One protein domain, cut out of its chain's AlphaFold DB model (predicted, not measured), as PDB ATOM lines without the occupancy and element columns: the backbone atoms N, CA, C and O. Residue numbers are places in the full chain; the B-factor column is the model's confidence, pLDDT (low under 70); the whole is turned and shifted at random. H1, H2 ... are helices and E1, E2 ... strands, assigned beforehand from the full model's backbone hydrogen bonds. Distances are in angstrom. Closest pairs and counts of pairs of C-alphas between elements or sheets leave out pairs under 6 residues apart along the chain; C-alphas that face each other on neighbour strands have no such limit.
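What this domain is: This is residues 3 to 120 of the 120 residues of an uncharacterized protein of Salinibacter sp. 10B (UniProt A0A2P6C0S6). A strongly twisted sheet of four strands, E2, E1, E3 and E4, makes a wall with two helices over one face, H1 over the E2 and E1 end and H2 over the E3 and E4 end. The helices follow the twist and stand about perpendicular to each other, meeting only slightly. The printed part has 118 residues with two named helices and four named strands, in the order E1, E2, H1, E3, E4, H2; the sheet is antiparallel throughout and the class is mixed, helices and strands. The whole is compact, with a radius of gyration of the C-alphas of 13.7 A, and rounded, spanning 38 by 32 by 27 A.

Where its parts are: In the sheet, E2 is residues 13 to 15 and E1 is residues 3 to 8, beginning at C-alpha 3 at (6.832, 13.664, 28.892). E3 is residues 70 to 76, 18.2 A long, and E4 is residues 83 to 91, 21.6 A long; E4 bends by 63 degrees at residue 88. H1 is residues 38 to 59, 31.4 A long, beginning at C-alpha 38 at (-16.293, 16.128, 23.132). H2 is residues 100 to 118, 27.0 A long, ending at C-alpha 118 at (6.578, 5.233, 20.238).

How they stand to each other: E1 and E3 are antiparallel inner strands at 144 degrees, with N 6 and O 72 at 2.8 A, within hydrogen-bond range. The hairpin of E1 and E2 has N 7 and O 14 at 2.8 A, and the hairpin of E3 and E4 has N 73 and O 86 at 2.8 A, both within that range. The edge strands E2 and E4 are apart. H1 and H2 on one face of the sheet give two layers, helices over strands. H1 has a height over the sheet of 9.0 A and runs slantwise to the strands, at 36 degrees to E1 on the local plane; the closest C-alphas of H1 and E2 are those of Ala 50 and Glu 14, 5.7 A apart. E2, H1 and E3 form a split strand-helix-strand unit, two strands that follow each other among the strands and are not neighbours, with H1 between them along the chain and E1 between them in the sheet, and its crossover is right-handed. H2 has a height over the sheet of 8.9 A and runs along the strands, at 27 degrees to E3 on the local plane; the closest C-alphas of H2 and E4 are those of Ala 109 and Ala 88, 5.8 A apart. H1 and H2 are close but not clearly touching, with the C-alphas of Met 44 and Arg 103 closest at 7.0 A, and are about perpendicular at 88 degrees. In H1 and H2 every O i to N i+4 pair is within hydrogen-bond range.

The domain as a whole: The two C-alphas farthest apart are those of Ala 79 and Thr 99, at 40.2 A. The printed part has no cut and ends at residue 120, the chain's last residue. The link from E2 to H1 is long, residues 16 to 37. The mean pLDDT of the printed part is 91.3, and residue 64 is the one printed residue under 70.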
ATOM      1  N   SER A   3       7.200  12.998  30.141       90.44
ATOM      2  CA  SER A   3       6.832  13.664  28.892       90.44
ATOM      3  C   SER A   3       5.587  14.512  29.084       90.44
ATOM      4  O   SER A   3       4.713  14.203  29.888       90.44
ATOM      5  N   TYR A   4       5.509  15.618  28.356       93.81
ATOM      6  CA  TYR A   4       4.281  16.393  28.278       93.81
ATOM      7  C   TYR A   4       4.140  17.059  26.916       93.81
ATOM      8  O   TYR A   4       5.114  17.463  26.277       93.81
ATOM      9  N   LEU A   5       2.892  17.185  26.485       96.75
ATOM     10  CA  LEU A   5       2.499  17.916  25.301       96.75
ATOM     11  C   LEU A   5       2.608  19.422  25.566       96.75
ATOM     12  O   LEU A   5       2.221  19.922  26.625       96.75
ATOM     13  N   ALA A   6       3.120  20.152  24.584       97.19
ATOM     14  CA  ALA A   6       3.355  21.580  24.670       97.19
ATOM     15  C   ALA A   6       3.118  22.287  23.330       97.19
ATOM     16  O   ALA A   6       3.166  21.690  22.252       97.19
ATOM     17  N   VAL A   7       2.912  23.600  23.403       96.94
ATOM     18  CA  VAL A   7       3.172  24.517  22.293       96.94
ATOM     19  C   VAL A   7       4.559  25.105  22.505       96.94
ATOM     20  O   VAL A   7       4.817  25.700  23.547       96.94
ATOM     21  N   ALA A   8       5.448  24.957  21.527       94.88
ATOM     22  CA  ALA A   8       6.828  25.415  21.623       94.88
ATOM     23  C   ALA A   8       7.198  26.402  20.510       94.88
ATOM     24  O   ALA A   8       6.723  26.301  19.375       94.88
ATOM     25  N   SER A   9       8.077  27.337  20.856       92.00
ATOM     26  CA  SER A   9       8.929  28.101  19.949       92.00
ATOM     27  C   SER A   9      10.396  27.727  20.195       92.00
ATOM     28  O   SER A   9      10.690  26.805  20.951       92.00
ATOM     29  N   GLU A  10      11.330  28.438  19.565       85.56
ATOM     30  CA  GLU A  10      12.769  28.166  19.684       85.56
ATOM     31  C   GLU A  10      13.304  28.226  21.127       85.56
ATOM     32  O   GLU A  10      14.196  27.464  21.489       85.56
ATOM     33  N   HIS A  11      12.765  29.117  21.965       83.00
ATOM     34  CA  HIS A  11      13.296  29.369  23.315       83.00
ATOM     35  C   HIS A  11      12.272  29.196  24.435       83.00
ATOM     36  O   HIS A  11      12.609  29.323  25.610       83.00
ATOM     37  N   PHE A  12      11.014  28.946  24.088       89.31
ATOM     38  CA  PHE A  12       9.921  28.931  25.045       89.31
ATOM     39  C   PHE A  12       8.971  27.788  24.734       89.31
ATOM     40  O   PHE A  12       8.702  27.486  23.574       89.31
ATOM     41  N   SER A  13       8.398  27.212  25.779       92.88
ATOM     42  CA  SER A  13       7.318  26.242  25.672       92.88
ATOM     43  C   SER A  13       6.222  26.564  26.674       92.88
ATOM     44  O   SER A  13       6.489  27.105  27.748       92.88
ATOM     45  N   GLU A  14       5.000  26.188  26.331       95.69
ATOM     46  CA  GLU A  14       3.843  26.223  27.214       95.69
ATOM     47  C   GLU A  14       3.167  24.862  27.211       95.69
ATOM     48  O   GLU A  14       2.937  24.283  26.148       95.69
ATOM     49  N   GLN A  15       2.867  24.347  28.399       96.38
ATOM     50  CA  GLN A  15       2.246  23.038  28.553       96.38
ATOM     51  C   GLN A  15       0.808  23.071  28.035       96.38
ATOM     52  O   GLN A  15       0.079  24.040  28.233       96.38
ATOM     53  N   ILE A  16       0.389  21.992  27.380       97.38
ATOM     54  CA  ILE A  16      -1.016  21.776  27.048       97.38
ATOM     55  C   ILE A  16      -1.614  20.955  28.187       97.38
ATOM     56  O   ILE A  16      -1.267  19.788  28.369       97.38
ATOM     57  N   CYS A  17      -2.507  21.572  28.958       96.19
ATOM     58  CA  CYS A  17      -3.103  20.950  30.136       96.19
ATOM     59  C   CYS A  17      -4.511  20.406  29.869       96.19
ATOM     60  O   CYS A  17      -5.292  20.969  29.099       96.19
ATOM     61  N   GLY A  18      -4.843  19.305  30.542       92.31
ATOM     62  CA  GLY A  18      -6.192  18.765  30.618       92.31
ATOM     63  C   GLY A  18      -7.140  19.672  31.409       92.31
ATOM     64  O   GLY A  18      -6.762  20.710  31.950       92.31
ATOM     65  N   SER A  19      -8.407  19.265  31.504       86.94
ATOM     66  CA  SER A  19      -9.446  20.037  32.209       86.94
ATOM     67  C   SER A  19      -9.208  20.198  33.714       86.94
ATOM     68  O   SER A  19      -9.833  21.046  34.340       86.94
ATOM     69  N   ASP A  20      -8.354  19.364  34.293       89.56
ATOM     70  CA  ASP A  20      -7.925  19.391  35.691       89.56
ATOM     71  C   ASP A  20      -6.660  20.242  35.913       89.56
ATOM     72  O   ASP A  20      -6.195  20.366  37.044       89.56
ATOM     73  N   GLY A  21      -6.107  20.839  34.852       90.50
ATOM     74  CA  GLY A  21      -4.863  21.604  34.897       90.50
ATOM     75  C   GLY A  21      -3.599  20.743  34.841       90.50
ATOM     76  O   GLY A  21      -2.501  21.297  34.822       90.50
ATOM     77  N   THR A  22      -3.729  19.415  34.769       92.69
ATOM     78  CA  THR A  22      -2.583  18.508  34.664       92.69
ATOM     79  C   THR A  22      -2.025  18.536  33.236       92.69
ATOM     80  O   THR A  22      -2.810  18.457  32.285       92.69
ATOM     81  N   PRO A  23      -0.696  18.632  33.039       94.38
ATOM     82  CA  PRO A  23      -0.093  18.524  31.714       94.38
ATOM     83  C   PRO A  23      -0.464  17.201  31.042       94.38
ATOM     84  O   PRO A  23      -0.406  16.143  31.665       94.38
ATOM     85  N   ILE A  24      -0.846  17.263  29.769       95.38
ATOM     86  CA  ILE A  24      -1.187  16.072  28.991       95.38
ATOM     87  C   ILE A  24       0.103  15.328  28.655       95.38
ATOM     88  O   ILE A  24       0.944  15.863  27.937       95.38
ATOM     89  N   ASP A  25       0.245  14.089  29.118       93.12
ATOM     90  CA  ASP A  25       1.276  13.180  28.617       93.12
ATOM     91  C   ASP A  25       0.740  12.459  27.378       93.12
ATOM     92  O   ASP A  25      -0.277  11.766  27.449       93.12
ATOM     93  N   LEU A  26       1.390  12.655  26.229       89.12
ATOM     94  CA  LEU A  26       0.934  12.083  24.964       89.12
ATOM     95  C   LEU A  26       1.047  10.552  24.947       89.12
ATOM     96  O   LEU A  26       0.262   9.912  24.261       89.12
ATOM     97  N   VAL A  27       1.976   9.973  25.713       85.88
ATOM     98  CA  VAL A  27       2.167   8.514  25.780       85.88
ATOM     99  C   VAL A  27       1.035   7.841  26.563       85.88
ATOM    100  O   VAL A  27       0.590   6.753  26.201       85.88
ATOM    101  N   ASP A  28       0.521   8.516  27.592       88.25
ATOM    102  CA  ASP A  28      -0.537   7.995  28.468       88.25
ATOM    103  C   ASP A  28      -1.947   8.476  28.073       88.25
ATOM    104  O   ASP A  28      -2.957   8.015  28.616       88.25
ATOM    105  N   THR A  29      -2.053   9.405  27.117       89.69
ATOM    106  CA  THR A  29      -3.329   9.990  26.693       89.69
ATOM    107  C   THR A  29      -3.849   9.345  25.420       89.69
ATOM    108  O   THR A  29      -3.277   9.487  24.346       89.69
ATOM    109  N   VAL A  30      -5.042   8.753  25.490       92.19
ATOM    110  CA  VAL A  30      -5.739   8.275  24.291       92.19
ATOM    111  C   VAL A  30      -6.235   9.460  23.460       92.19
ATOM    112  O   VAL A  30      -7.205  10.135  23.825       92.19
ATOM    113  N   LEU A  31      -5.609   9.682  22.303       94.12
ATOM    114  CA  LEU A  31      -6.036  10.719  21.371       94.12
ATOM    115  C   LEU A  31      -7.463  10.470  20.834       94.12
ATOM    116  O   LEU A  31      -7.865   9.330  20.565       94.12
ATOM    117  N   PRO A  32      -8.258  11.535  20.612       95.00
ATOM    118  CA  PRO A  32      -9.569  11.419  19.987       95.00
ATOM    119  C   PRO A  32      -9.514  10.741  18.609       95.00
ATOM    120  O   PRO A  32      -8.630  10.996  17.788       95.00
ATOM    121  N   ARG A  33     -10.513   9.905  18.303       93.56
ATOM    122  CA  ARG A  33     -10.621   9.243  16.988       93.56
ATOM    123  C   ARG A  33     -11.108  10.181  15.877       93.56
ATOM    124  O   ARG A  33     -10.694  10.019  14.732       93.56
ATOM    125  N   SER A  34     -11.940  11.163  16.216       95.56
ATOM    126  CA  SER A  34     -12.460  12.191  15.305       95.56
ATOM    127  C   SER A  34     -12.435  13.559  15.984       95.56
ATOM    128  O   SER A  34     -12.401  13.635  17.210       95.56
ATOM    129  N   VAL A  35     -12.489  14.624  15.185       96.38
ATOM    130  CA  VAL A  35     -12.563  16.022  15.638       96.38
ATOM    131  C   VAL A  35     -13.935  16.417  16.193       96.38
ATOM    132  O   VAL A  35     -14.039  17.419  16.895       96.38
ATOM    133  N   ASP A  36     -14.968  15.613  15.929       95.00
ATOM    134  CA  ASP A  36     -16.358  15.900  16.320       95.00
ATOM    135  C   ASP A  36     -16.720  15.363  17.712       95.00
ATOM    136  O   ASP A  36     -17.872  15.421  18.140       95.00
ATOM    137  N   THR A  37     -15.752  14.798  18.438       95.75
ATOM    138  CA  THR A  37     -15.997  14.267  19.779       95.75
ATOM    139  C   THR A  37     -15.834  15.353  20.848       95.75
ATOM    140  O   THR A  37     -15.010  16.262  20.707       95.75
ATOM    141  N   PRO A  38     -16.519  15.230  22.001       95.00
ATOM    142  CA  PRO A  38     -16.293  16.128  23.132       95.00
ATOM    143  C   PRO A  38     -14.841  16.126  23.636       95.00
ATOM    144  O   PRO A  38     -14.355  17.143  24.126       95.00
ATOM    145  N   SER A  39     -14.134  14.994  23.524       94.19
ATOM    146  CA  SER A  39     -12.714  14.910  23.878       94.19
ATOM    147  C   SER A  39     -11.828  15.703  22.917       94.19
ATOM    148  O   SER A  39     -10.926  16.394  23.381       94.19
ATOM    149  N   ALA A  40     -12.117  15.679  21.612       95.81
ATOM    150  CA  ALA A  40     -11.424  16.522  20.644       95.81
ATOM    151  C   ALA A  40     -11.680  18.002  20.900       95.81
ATOM    152  O   ALA A  40     -10.731  18.773  20.927       95.81
ATOM    153  N   ALA A  41     -12.923  18.398  21.176       95.50
ATOM    154  CA  ALA A  41     -13.234  19.787  21.508       95.50
ATOM    155  C   ALA A  41     -12.438  20.286  22.732       95.50
ATOM    156  O   ALA A  41     -11.889  21.388  22.705       95.50
ATOM    157  N   ARG A  42     -12.319  19.462  23.784       95.25
ATOM    158  CA  ARG A  42     -11.499  19.790  24.965       95.25
ATOM    159  C   ARG A  42     -10.015  19.904  24.629       95.25
ATOM    160  O   ARG A  42      -9.380  20.863  25.050       95.25
ATOM    161  N   LEU A  43      -9.484  18.968  23.845       96.38
ATOM    162  CA  LEU A  43      -8.087  18.987  23.418       96.38
ATOM    163  C   LEU A  43      -7.766  20.223  22.565       96.38
ATOM    164  O   LEU A  43      -6.777  20.899  22.817       96.38
ATOM    165  N   MET A  44      -8.624  20.566  21.600       97.25
ATOM    166  CA  MET A  44      -8.436  21.753  20.755       97.25
ATOM    167  C   MET A  44      -8.491  23.041  21.575       97.25
ATOM    168  O   MET A  44      -7.698  23.946  21.331       97.25
ATOM    169  N   ARG A  45      -9.363  23.112  22.590       96.62
ATOM    170  CA  ARG A  45      -9.373  24.236  23.532       96.62
ATOM    171  C   ARG A  45      -8.060  24.336  24.308       96.62
ATOM    172  O   ARG A  45      -7.481  25.411  24.345       96.62
ATOM    173  N   ALA A  46      -7.549  23.227  24.841       97.19
ATOM    174  CA  ALA A  46      -6.270  23.219  25.550       97.19
ATOM    175  C   ALA A  46      -5.100  23.674  24.653       97.19
ATOM    176  O   ALA A  46      -4.251  24.456  25.077       97.19
ATOM    177  N   VAL A  47      -5.082  23.246  23.383       97.44
ATOM    178  CA  VAL A  47      -4.110  23.727  22.383       97.44
ATOM    179  C   VAL A  47      -4.279  25.230  22.129       97.44
ATOM    180  O   VAL A  47      -3.282  25.948  22.034       97.44
ATOM    181  N   ALA A  48      -5.517  25.722  22.021       96.69
ATOM    182  CA  ALA A  48      -5.806  27.141  21.815       96.69
ATOM    183  C   ALA A  48      -5.319  28.003  22.987       96.69
ATOM    184  O   ALA A  48      -4.708  29.051  22.759       96.69
ATOM    185  N   ASP A  49      -5.543  27.543  24.217       96.50
ATOM    186  CA  ASP A  49      -5.132  28.229  25.441       96.50
ATOM    187  C   ASP A  49      -3.599  28.304  25.526       96.50
ATOM    188  O   ASP A  49      -3.041  29.397  25.632       96.50
ATOM    189  N   ALA A  50      -2.895  27.184  25.327       96.94
ATOM    190  CA  ALA A  50      -1.430  27.171  25.294       96.94
ATOM    191  C   ALA A  50      -0.859  28.047  24.159       96.94
ATOM    192  O   ALA A  50       0.097  28.800  24.360       96.94
ATOM    193  N   LYS A  51      -1.471  28.018  22.963       95.50
ATOM    194  CA  LYS A  51      -1.104  28.896  21.834       95.50
ATOM    195  C   LYS A  51      -1.277  30.372  22.197       95.50
ATOM    196  O   LYS A  51      -0.438  31.196  21.822       95.50
ATOM    197  N   ARG A  52      -2.360  30.727  22.892       94.31
ATOM    198  CA  ARG A  52      -2.634  32.097  23.342       94.31
ATOM    199  C   ARG A  52      -1.585  32.566  24.344       94.31
ATOM    200  O   ARG A  52      -1.021  33.640  24.139       94.31
ATOM    201  N   GLU A  53      -1.293  31.772  25.366       94.62
ATOM    202  CA  GLU A  53      -0.288  32.107  26.381       94.62
ATOM    203  C   GLU A  53       1.107  32.254  25.767       94.62
ATOM    204  O   GLU A  53       1.796  33.250  26.001       94.62
ATOM    205  N   MET A  54       1.481  31.345  24.863       93.38
ATOM    206  CA  MET A  54       2.724  31.467  24.104       93.38
ATOM    207  C   MET A  54       2.793  32.756  23.291       93.38
ATOM    208  O   MET A  54       3.821  33.430  23.291       93.38
ATOM    209  N   ARG A  55       1.703  33.148  22.623       91.19
ATOM    210  CA  ARG A  55       1.658  34.419  21.891       91.19
ATOM    211  C   ARG A  55       1.796  35.634  22.805       91.19
ATOM    212  O   ARG A  55       2.453  36.595  22.412       91.19
ATOM    213  N   ILE A  56       1.186  35.610  23.989       91.12
ATOM    214  CA  ILE A  56       1.315  36.690  24.979       91.12
ATOM    215  C   ILE A  56       2.774  36.798  25.433       91.12
ATOM    216  O   ILE A  56       3.350  37.886  25.386       91.12
ATOM    217  N   ARG A  57       3.390  35.668  25.800       89.31
ATOM    218  CA  ARG A  57       4.786  35.601  26.253       89.31
ATOM    219  C   ARG A  57       5.768  36.036  25.170       89.31
ATOM    220  O   ARG A  57       6.694  36.785  25.441       89.31
ATOM    221  N   LEU A  58       5.562  35.607  23.929       88.38
ATOM    222  CA  LEU A  58       6.422  36.006  22.820       88.38
ATOM    223  C   LEU A  58       6.235  37.474  22.436       88.38
ATOM    224  O   LEU A  58       7.210  38.142  22.104       88.38
ATOM    225  N   GLY A  59       5.010  37.994  22.534       85.94
ATOM    226  CA  GLY A  59       4.701  39.397  22.262       85.94
ATOM    227  C   GLY A  59       5.386  40.384  23.212       85.94
ATOM    228  O   GLY A  59       5.568  41.540  22.835       85.94
ATOM    229  N   SER A  60       5.799  39.947  24.406       85.25
ATOM    230  CA  SER A  60       6.584  40.756  25.346       85.25
ATOM    231  C   SER A  60       8.101  40.655  25.134       85.25
ATOM    232  O   SER A  60       8.858  41.323  25.837       85.25
ATOM    233  N   THR A  61       8.559  39.874  24.146       81.44
ATOM    234  CA  THR A  61       9.984  39.697  23.827       81.44
ATOM    235  C   THR A  61      10.322  40.235  22.427       81.44
ATOM    236  O   THR A  61       9.621  39.906  21.469       81.44
ATOM    237  N   PRO A  62      11.409  41.016  22.250       72.75
ATOM    238  CA  PRO A  62      11.769  41.592  20.946       72.75
ATOM    239  C   PRO A  62      11.983  40.557  19.831       72.75
ATOM    240  O   PRO A  62      11.661  40.830  18.680       72.75
ATOM    241  N   ALA A  63      12.493  39.371  20.171       71.50
ATOM    242  CA  ALA A  63      12.762  38.284  19.226       71.50
ATOM    243  C   ALA A  63      11.559  37.346  18.995       71.50
ATOM    244  O   ALA A  63      11.590  36.517  18.092       71.50
ATOM    245  N   GLY A  64      10.503  37.439  19.810       69.94
ATOM    246  CA  GLY A  64       9.447  36.425  19.841       69.94
ATOM    247  C   GLY A  64       8.305  36.646  18.854       69.94
ATOM    248  O   GLY A  64       7.564  35.707  18.575       69.94
ATOM    249  N   ARG A  65       8.141  37.864  18.322       71.31
ATOM    250  CA  ARG A  65       6.907  38.265  17.624       71.31
ATOM    251  C   ARG A  65       6.576  37.407  16.398       71.31
ATOM    252  O   ARG A  65       5.402  37.120  16.183       71.31
ATOM    253  N   ASP A  66       7.605  36.954  15.685       76.25
ATOM    254  CA  ASP A  66       7.482  36.124  14.479       76.25
ATOM    255  C   ASP A  66       7.951  34.674  14.705       76.25
ATOM    256  O   ASP A  66       7.971  33.866  13.776       76.25
ATOM    257  N   ALA A  67       8.319  34.309  15.940       82.69
ATOM    258  CA  ALA A  67       8.875  32.993  16.232       82.69
ATOM    259  C   ALA A  67       7.831  31.884  15.968       82.69
ATOM    260  O   ALA A  67       6.723  31.937  16.522       82.69
ATOM    261  N   PRO A  68       8.152  30.866  15.144       88.94
ATOM    262  CA  PRO A  68       7.211  29.812  14.779       88.94
ATOM    263  C   PRO A  68       6.734  29.056  16.017       88.94
ATOM    264  O   PRO A  68       7.542  28.591  16.818       88.94
ATOM    265  N   LEU A  69       5.414  28.911  16.141       94.25
ATOM    266  CA  LEU A  69       4.790  28.061  17.151       94.25
ATOM    267  C   LEU A  69       4.503  26.690  16.552       94.25
ATOM    268  O   LEU A  69       3.921  26.605  15.470       94.25
ATOM    269  N   ARG A  70       4.877  25.628  17.260       96.12
ATOM    270  CA  ARG A  70       4.645  24.236  16.858       96.12
ATOM    271  C   ARG A  70       4.089  23.431  18.022       96.12
ATOM    272  O   ARG A  70       4.323  23.771  19.180       96.12
ATOM    273  N   LEU A  71       3.367  22.359  17.708       97.19
ATOM    274  CA  LEU A  71       3.095  21.310  18.690       97.19
ATOM    275  C   LEU A  71       4.405  20.595  18.996       97.19
ATOM    276  O   LEU A  71       5.175  20.313  18.075       97.19
ATOM    277  N   ALA A  72       4.640  20.302  20.264       96.00
ATOM    278  CA  ALA A  72       5.833  19.619  20.716       96.00
ATOM    279  C   ALA A  72       5.505  18.620  21.820       96.00
ATOM    280  O   ALA A  72       4.588  18.843  22.606       96.00
ATOM    281  N   VAL A  73       6.296  17.560  21.914       95.44
ATOM    282  CA  VAL A  73       6.433  16.793  23.148       95.44
ATOM    283  C   VAL A  73       7.777  17.133  23.755       95.44
ATOM    284  O   VAL A  73       8.808  17.054  23.085       95.44
ATOM    285  N   ILE A  74       7.737  17.559  25.013       93.31
ATOM    286  CA  ILE A  74       8.924  17.837  25.804       93.31
ATOM    287  C   ILE A  74       9.160  16.648  26.715       93.31
ATOM    288  O   ILE A  74       8.300  16.304  27.528       93.31
ATOM    289  N   THR A  75      10.337  16.053  26.590       91.00
ATOM    290  CA  THR A  75      10.766  14.917  27.397       91.00
ATOM    291  C   THR A  75      11.859  15.378  28.340       91.00
ATOM    292  O   THR A  75      12.846  15.976  27.915       91.00
ATOM    293  N   THR A  76      11.690  15.113  29.632       88.06
ATOM    294  CA  THR A  76      12.679  15.435  30.656       88.06
ATOM    295  C   THR A  76      13.184  14.189  31.368       88.06
ATOM    296  O   THR A  76      12.451  13.222  31.628       88.06
ATOM    297  N   THR A  77      14.472  14.213  31.715       85.50
ATOM    298  CA  THR A  77      15.046  13.211  32.617       85.50
ATOM    299  C   THR A  77      14.374  13.303  33.987       85.50
ATOM    300  O   THR A  77      13.821  14.336  34.358       85.50
ATOM    301  N   GLU A  78      14.420  12.236  34.786       79.31
ATOM    302  CA  GLU A  78      13.785  12.239  36.118       79.31
ATOM    303  C   GLU A  78      14.371  13.292  37.062       79.31
ATOM    304  O   GLU A  78      13.660  13.834  37.903       79.31
ATOM    305  N   ALA A  79      15.651  13.621  36.874       79.25
ATOM    306  CA  ALA A  79      16.334  14.695  37.584       79.25
ATOM    307  C   ALA A  79      16.000  16.102  37.038       79.25
ATOM    308  O   ALA A  79      16.424  17.091  37.629       79.25
ATOM    309  N   GLY A  80      15.280  16.208  35.913       71.00
ATOM    310  CA  GLY A  80      14.899  17.471  35.264       71.00
ATOM    311  C   GLY A  80      16.046  18.221  34.579       71.00
ATOM    312  O   GLY A  80      15.870  19.365  34.175       71.00
ATOM    313  N   THR A  81      17.226  17.607  34.471       71.19
ATOM    314  CA  THR A  81      18.457  18.245  33.972       71.19
ATOM    315  C   THR A  81      18.682  18.064  32.474       71.19
ATOM    316  O   THR A  81      19.412  18.848  31.875       71.19
ATOM    317  N   GLY A  82      18.074  17.042  31.869       76.75
ATOM    318  CA  GLY A  82      18.056  16.836  30.422       76.75
ATOM    319  C   GLY A  82      16.662  17.127  29.886       76.75
ATOM    320  O   GLY A  82      15.681  16.690  30.489       76.75
ATOM    321  N   MET A  83      16.592  17.868  28.783       85.88
ATOM    322  CA  MET A  83      15.351  18.224  28.106       85.88
ATOM    323  C   MET A  83      15.523  18.035  26.602       85.88
ATOM    324  O   MET A  83      16.434  18.607  26.006       85.88
ATOM    325  N   GLU A  84      14.627  17.263  26.005       90.00
ATOM    326  CA  GLU A  84      14.523  17.071  24.561       90.00
ATOM    327  C   GLU A  84      13.141  17.525  24.091       90.00
ATOM    328  O   GLU A  84      12.157  17.418  24.826       90.00
ATOM    329  N   ALA A  85      13.074  18.062  22.874       91.56
ATOM    330  CA  ALA A  85      11.840  18.551  22.277       91.56
ATOM    331  C   ALA A  85      11.657  17.938  20.888       91.56
ATOM    332  O   ALA A  85      12.433  18.213  19.973       91.56
ATOM    333  N   THR A  86      10.588  17.165  20.722       94.12
ATOM    334  CA  THR A  86      10.166  16.632  19.422       94.12
ATOM    335  C   THR A  86       8.990  17.457  18.932       94.12
ATOM    336  O   THR A  86       7.978  17.548  19.622       94.12
ATOM    337  N   THR A  87       9.105  18.087  17.761       94.69
ATOM    338  CA  THR A  87       8.084  19.019  17.251       94.69
ATOM    339  C   THR A  87       7.394  18.494  16.002       94.69
ATOM    340  O   THR A  87       8.058  17.973  15.109       94.69
ATOM    341  N   ALA A  88       6.083  18.712  15.891       94.75
ATOM    342  CA  ALA A  88       5.359  18.445  14.658       94.75
ATOM    343  C   ALA A  88       5.657  19.539  13.616       94.75
ATOM    344  O   ALA A  88       5.685  20.727  13.967       94.75
ATOM    345  N   PRO A  89       5.765  19.201  12.318       91.19
ATOM    346  CA  PRO A  89       5.983  20.167  11.240       91.19
ATOM    347  C   PRO A  89       4.699  20.941  10.864       91.19
ATOM    348  O   PRO A  89       4.461  21.236   9.696       91.19
ATOM    349  N   LEU A  90       3.854  21.275  11.847       93.88
ATOM    350  CA  LEU A  90       2.634  22.062  11.674       93.88
ATOM    351  C   LEU A  90       2.815  23.447  12.322       93.88
ATOM    352  O   LEU A  90       2.838  23.535  13.555       93.88
ATOM    353  N   PRO A  91       2.926  24.536  11.535       92.44
ATOM    354  CA  PRO A  91       2.988  25.886  12.083       92.44
ATOM    355  C   PRO A  91       1.630  26.273  12.682       92.44
ATOM    356  O   PRO A  91       0.666  26.553  11.975       92.44
ATOM    357  N   LEU A  92       1.548  26.339  14.011       94.00
ATOM    358  CA  LEU A  92       0.310  26.651  14.729       94.00
ATOM    359  C   LEU A  92      -0.166  28.090  14.526       94.00
ATOM    360  O   LEU A  92      -1.318  28.394  14.828       94.00
ATOM    361  N   GLN A  93       0.689  28.986  14.035       89.12
ATOM    362  CA  GLN A  93       0.308  30.368  13.739       89.12
ATOM    363  C   GLN A  93      -0.785  30.444  12.660       89.12
ATOM    364  O   GLN A  93      -1.683  31.274  12.771       89.12
ATOM    365  N   GLU A  94      -0.735  29.531  11.688       88.31
ATOM    366  CA  GLU A  94      -1.629  29.449  10.525       88.31
ATOM    367  C   GLU A  94      -2.888  28.608  10.785       88.31
ATOM    368  O   GLU A  94      -3.757  28.515   9.928       88.31
ATOM    369  N   VAL A  95      -2.971  27.969  11.954       94.44
ATOM    370  CA  VAL A  95      -4.067  27.068  12.328       94.44
ATOM    371  C   VAL A  95      -5.204  27.865  12.968       94.44
ATOM    372  O   VAL A  95      -5.016  28.468  14.035       94.44
ATOM    373  N   ASP A  96      -6.387  27.799  12.366       95.06
ATOM    374  CA  ASP A  96      -7.652  28.250  12.942       95.06
ATOM    375  C   ASP A  96      -8.429  27.067  13.540       95.06
ATOM    376  O   ASP A  96      -9.084  26.290  12.841       95.06
ATOM    377  N   LEU A  97      -8.368  26.942  14.869       95.19
ATOM    378  CA  LEU A  97      -8.973  25.843  15.626       95.19
ATOM    379  C   LEU A  97     -10.512  25.864  15.633       95.19
ATOM    380  O   LEU A  97     -11.113  24.892  16.091       95.19
ATOM    381  N   GLU A  98     -11.150  26.910  15.102       93.19
ATOM    382  CA  GLU A  98     -12.600  26.939  14.881       93.19
ATOM    383  C   GLU A  98     -12.997  26.157  13.614       93.19
ATOM    384  O   GLU A  98     -14.120  25.657  13.495       93.19
ATOM    385  N   THR A  99     -12.069  25.967  12.671       96.25
ATOM    386  CA  THR A  99     -12.345  25.236  11.428       96.25
ATOM    387  C   THR A  99     -12.160  23.731  11.605       96.25
ATOM    388  O   THR A  99     -11.284  23.242  12.318       96.25
ATOM    389  N   GLU A 100     -13.008  22.937  10.954       96.62
ATOM    390  CA  GLU A 100     -12.886  21.473  10.974       96.62
ATOM    391  C   GLU A 100     -11.575  20.994  10.331       96.62
ATOM    392  O   GLU A 100     -10.902  20.108  10.863       96.62
ATOM    393  N   SER A 101     -11.188  21.608   9.211       97.00
ATOM    394  CA  SER A 101      -9.990  21.251   8.448       97.00
ATOM    395  C   SER A 101      -8.713  21.400   9.275       97.00
ATOM    396  O   SER A 101      -7.893  20.481   9.311       97.00
ATOM    397  N   ASP A 102      -8.558  22.507  10.000       97.56
ATOM    398  CA  ASP A 102      -7.376  22.722  10.833       97.56
ATOM    399  C   ASP A 102      -7.402  21.893  12.115       97.56
ATOM    400  O   ASP A 102      -6.365  21.355  12.506       97.56
ATOM    401  N   ARG A 103      -8.577  21.663  12.718       97.81
ATOM    402  CA  ARG A 103      -8.708  20.687  13.816       97.81
ATOM    403  C   ARG A 103      -8.250  19.294  13.384       97.81
ATOM    404  O   ARG A 103      -7.588  18.599  14.155       97.81
ATOM    405  N   ARG A 104      -8.549  18.881  12.145       97.94
ATOM    406  CA  ARG A 104      -8.071  17.601  11.593       97.94
ATOM    407  C   ARG A 104      -6.559  17.597  11.400       97.94
ATOM    408  O   ARG A 104      -5.925  16.609  11.757       97.94
ATOM    409  N   ARG A 105      -5.976  18.691  10.896       97.56
ATOM    410  CA  ARG A 105      -4.515  18.836  10.752       97.56
ATOM    411  C   ARG A 105      -3.802  18.754  12.099       97.56
ATOM    412  O   ARG A 105      -2.810  18.044  12.207       97.56
ATOM    413  N   VAL A 106      -4.329  19.414  13.129       97.81
ATOM    414  CA  VAL A 106      -3.792  19.350  14.498       97.81
ATOM    415  C   VAL A 106      -3.892  17.939  15.064       97.81
ATOM    416  O   VAL A 106      -2.904  17.416  15.565       97.81
ATOM    417  N   LEU A 107      -5.053  17.289  14.941       97.50
ATOM    418  CA  LEU A 107      -5.218  15.917  15.417       97.50
ATOM    419  C   LEU A 107      -4.279  14.942  14.691       97.50
ATOM    420  O   LEU A 107      -3.744  14.032  15.317       97.50
ATOM    421  N   GLN A 108      -4.057  15.137  13.389       97.25
ATOM    422  CA  GLN A 108      -3.097  14.346  12.628       97.25
ATOM    423  C   GLN A 108      -1.660  14.591  13.102       97.25
ATOM    424  O   GLN A 108      -0.956  13.630  13.379       97.25
ATOM    425  N   ALA A 109      -1.258  15.849  13.293       97.06
ATOM    426  CA  ALA A 109       0.066  16.199  13.805       97.06
ATOM    427  C   ALA A 109       0.343  15.600  15.198       97.06
ATOM    428  O   ALA A 109       1.460  15.169  15.471       97.06
ATOM    429  N   LEU A 110      -0.671  15.524  16.067       96.81
ATOM    430  CA  LEU A 110      -0.556  14.850  17.366       96.81
ATOM    431  C   LEU A 110      -0.355  13.337  17.225       96.81
ATOM    432  O   LEU A 110       0.443  12.766  17.957       96.81
ATOM    433  N   ARG A 111      -1.037  12.692  16.272       95.75
ATOM    434  CA  ARG A 111      -0.833  11.264  15.971       95.75
ATOM    435  C   ARG A 111       0.525  10.990  15.338       95.75
ATOM    436  O   ARG A 111       1.064   9.902  15.499       95.75
ATOM    437  N   ASP A 112       1.049  11.933  14.566       95.25
ATOM    438  CA  ASP A 112       2.390  11.829  13.992       95.25
ATOM    439  C   ASP A 112       3.433  11.886  15.117       95.25
ATOM    440  O   ASP A 112       4.252  10.982  15.222       95.25
ATOM    441  N   LEU A 113       3.301  12.851  16.037       94.62
ATOM    442  CA  LEU A 113       4.137  12.936  17.240       94.62
ATOM    443  C   LEU A 113       4.063  11.679  18.111       94.62
ATOM    444  O   LEU A 113       5.097  11.156  18.512       94.62
ATOM    445  N   GLU A 114       2.855  11.188  18.396       93.56
ATOM    446  CA  GLU A 114       2.647   9.960  19.173       93.56
ATOM    447  C   GLU A 114       3.389   8.779  18.531       93.56
ATOM    448  O   GLU A 114       4.096   8.040  19.214       93.56
ATOM    449  N   ARG A 115       3.297   8.632  17.204       92.44
ATOM    450  CA  ARG A 115       3.993   7.568  16.470       92.44
ATOM    451  C   ARG A 115       5.509   7.710  16.509       92.44
ATOM    452  O   ARG A 115       6.179   6.702  16.714       92.44
ATOM    453  N   ASP A 116       6.036   8.916  16.325       91.25
ATOM    454  CA  ASP A 116       7.482   9.163  16.343       91.25
ATOM    455  C   ASP A 116       8.082   8.838  17.721       91.25
ATOM    456  O   ASP A 116       9.147   8.226  17.811       91.25
ATOM    457  N   ILE A 117       7.367   9.178  18.797       88.44
ATOM    458  CA  ILE A 117       7.782   8.882  20.175       88.44
ATOM    459  C   ILE A 117       7.756   7.382  20.451       88.44
ATOM    460  O   ILE A 117       8.697   6.859  21.031       88.44
ATOM    461  N   LEU A 118       6.702   6.679  20.027       86.50
ATOM    462  CA  LEU A 118       6.578   5.233  20.238       86.50
ATOM    463  C   LEU A 118       7.545   4.405  19.377       86.50
ATOM    464  O   LEU A 118       7.743   3.221  19.649       86.50
ATOM    465  N   ALA A 119       8.103   4.996  18.318       86.25
ATOM    466  CA  ALA A 119       9.092   4.366  17.450       86.25
ATOM    467  C   ALA A 119      10.550   4.608  17.889       86.25
ATOM    468  O   ALA A 119      11.448   3.988  17.311       86.25
ATOM    469  N   SER A 120      10.776   5.505  18.857       73.56
ATOM    470  CA  SER A 120      12.095   5.882  19.392       73.56
ATOM    471  C   SER A 120      12.466   5.055  20.621       73.56
ATOM    472  O   SER A 120      13.664   4.719  20.752       73.56
TER     473      SER A 120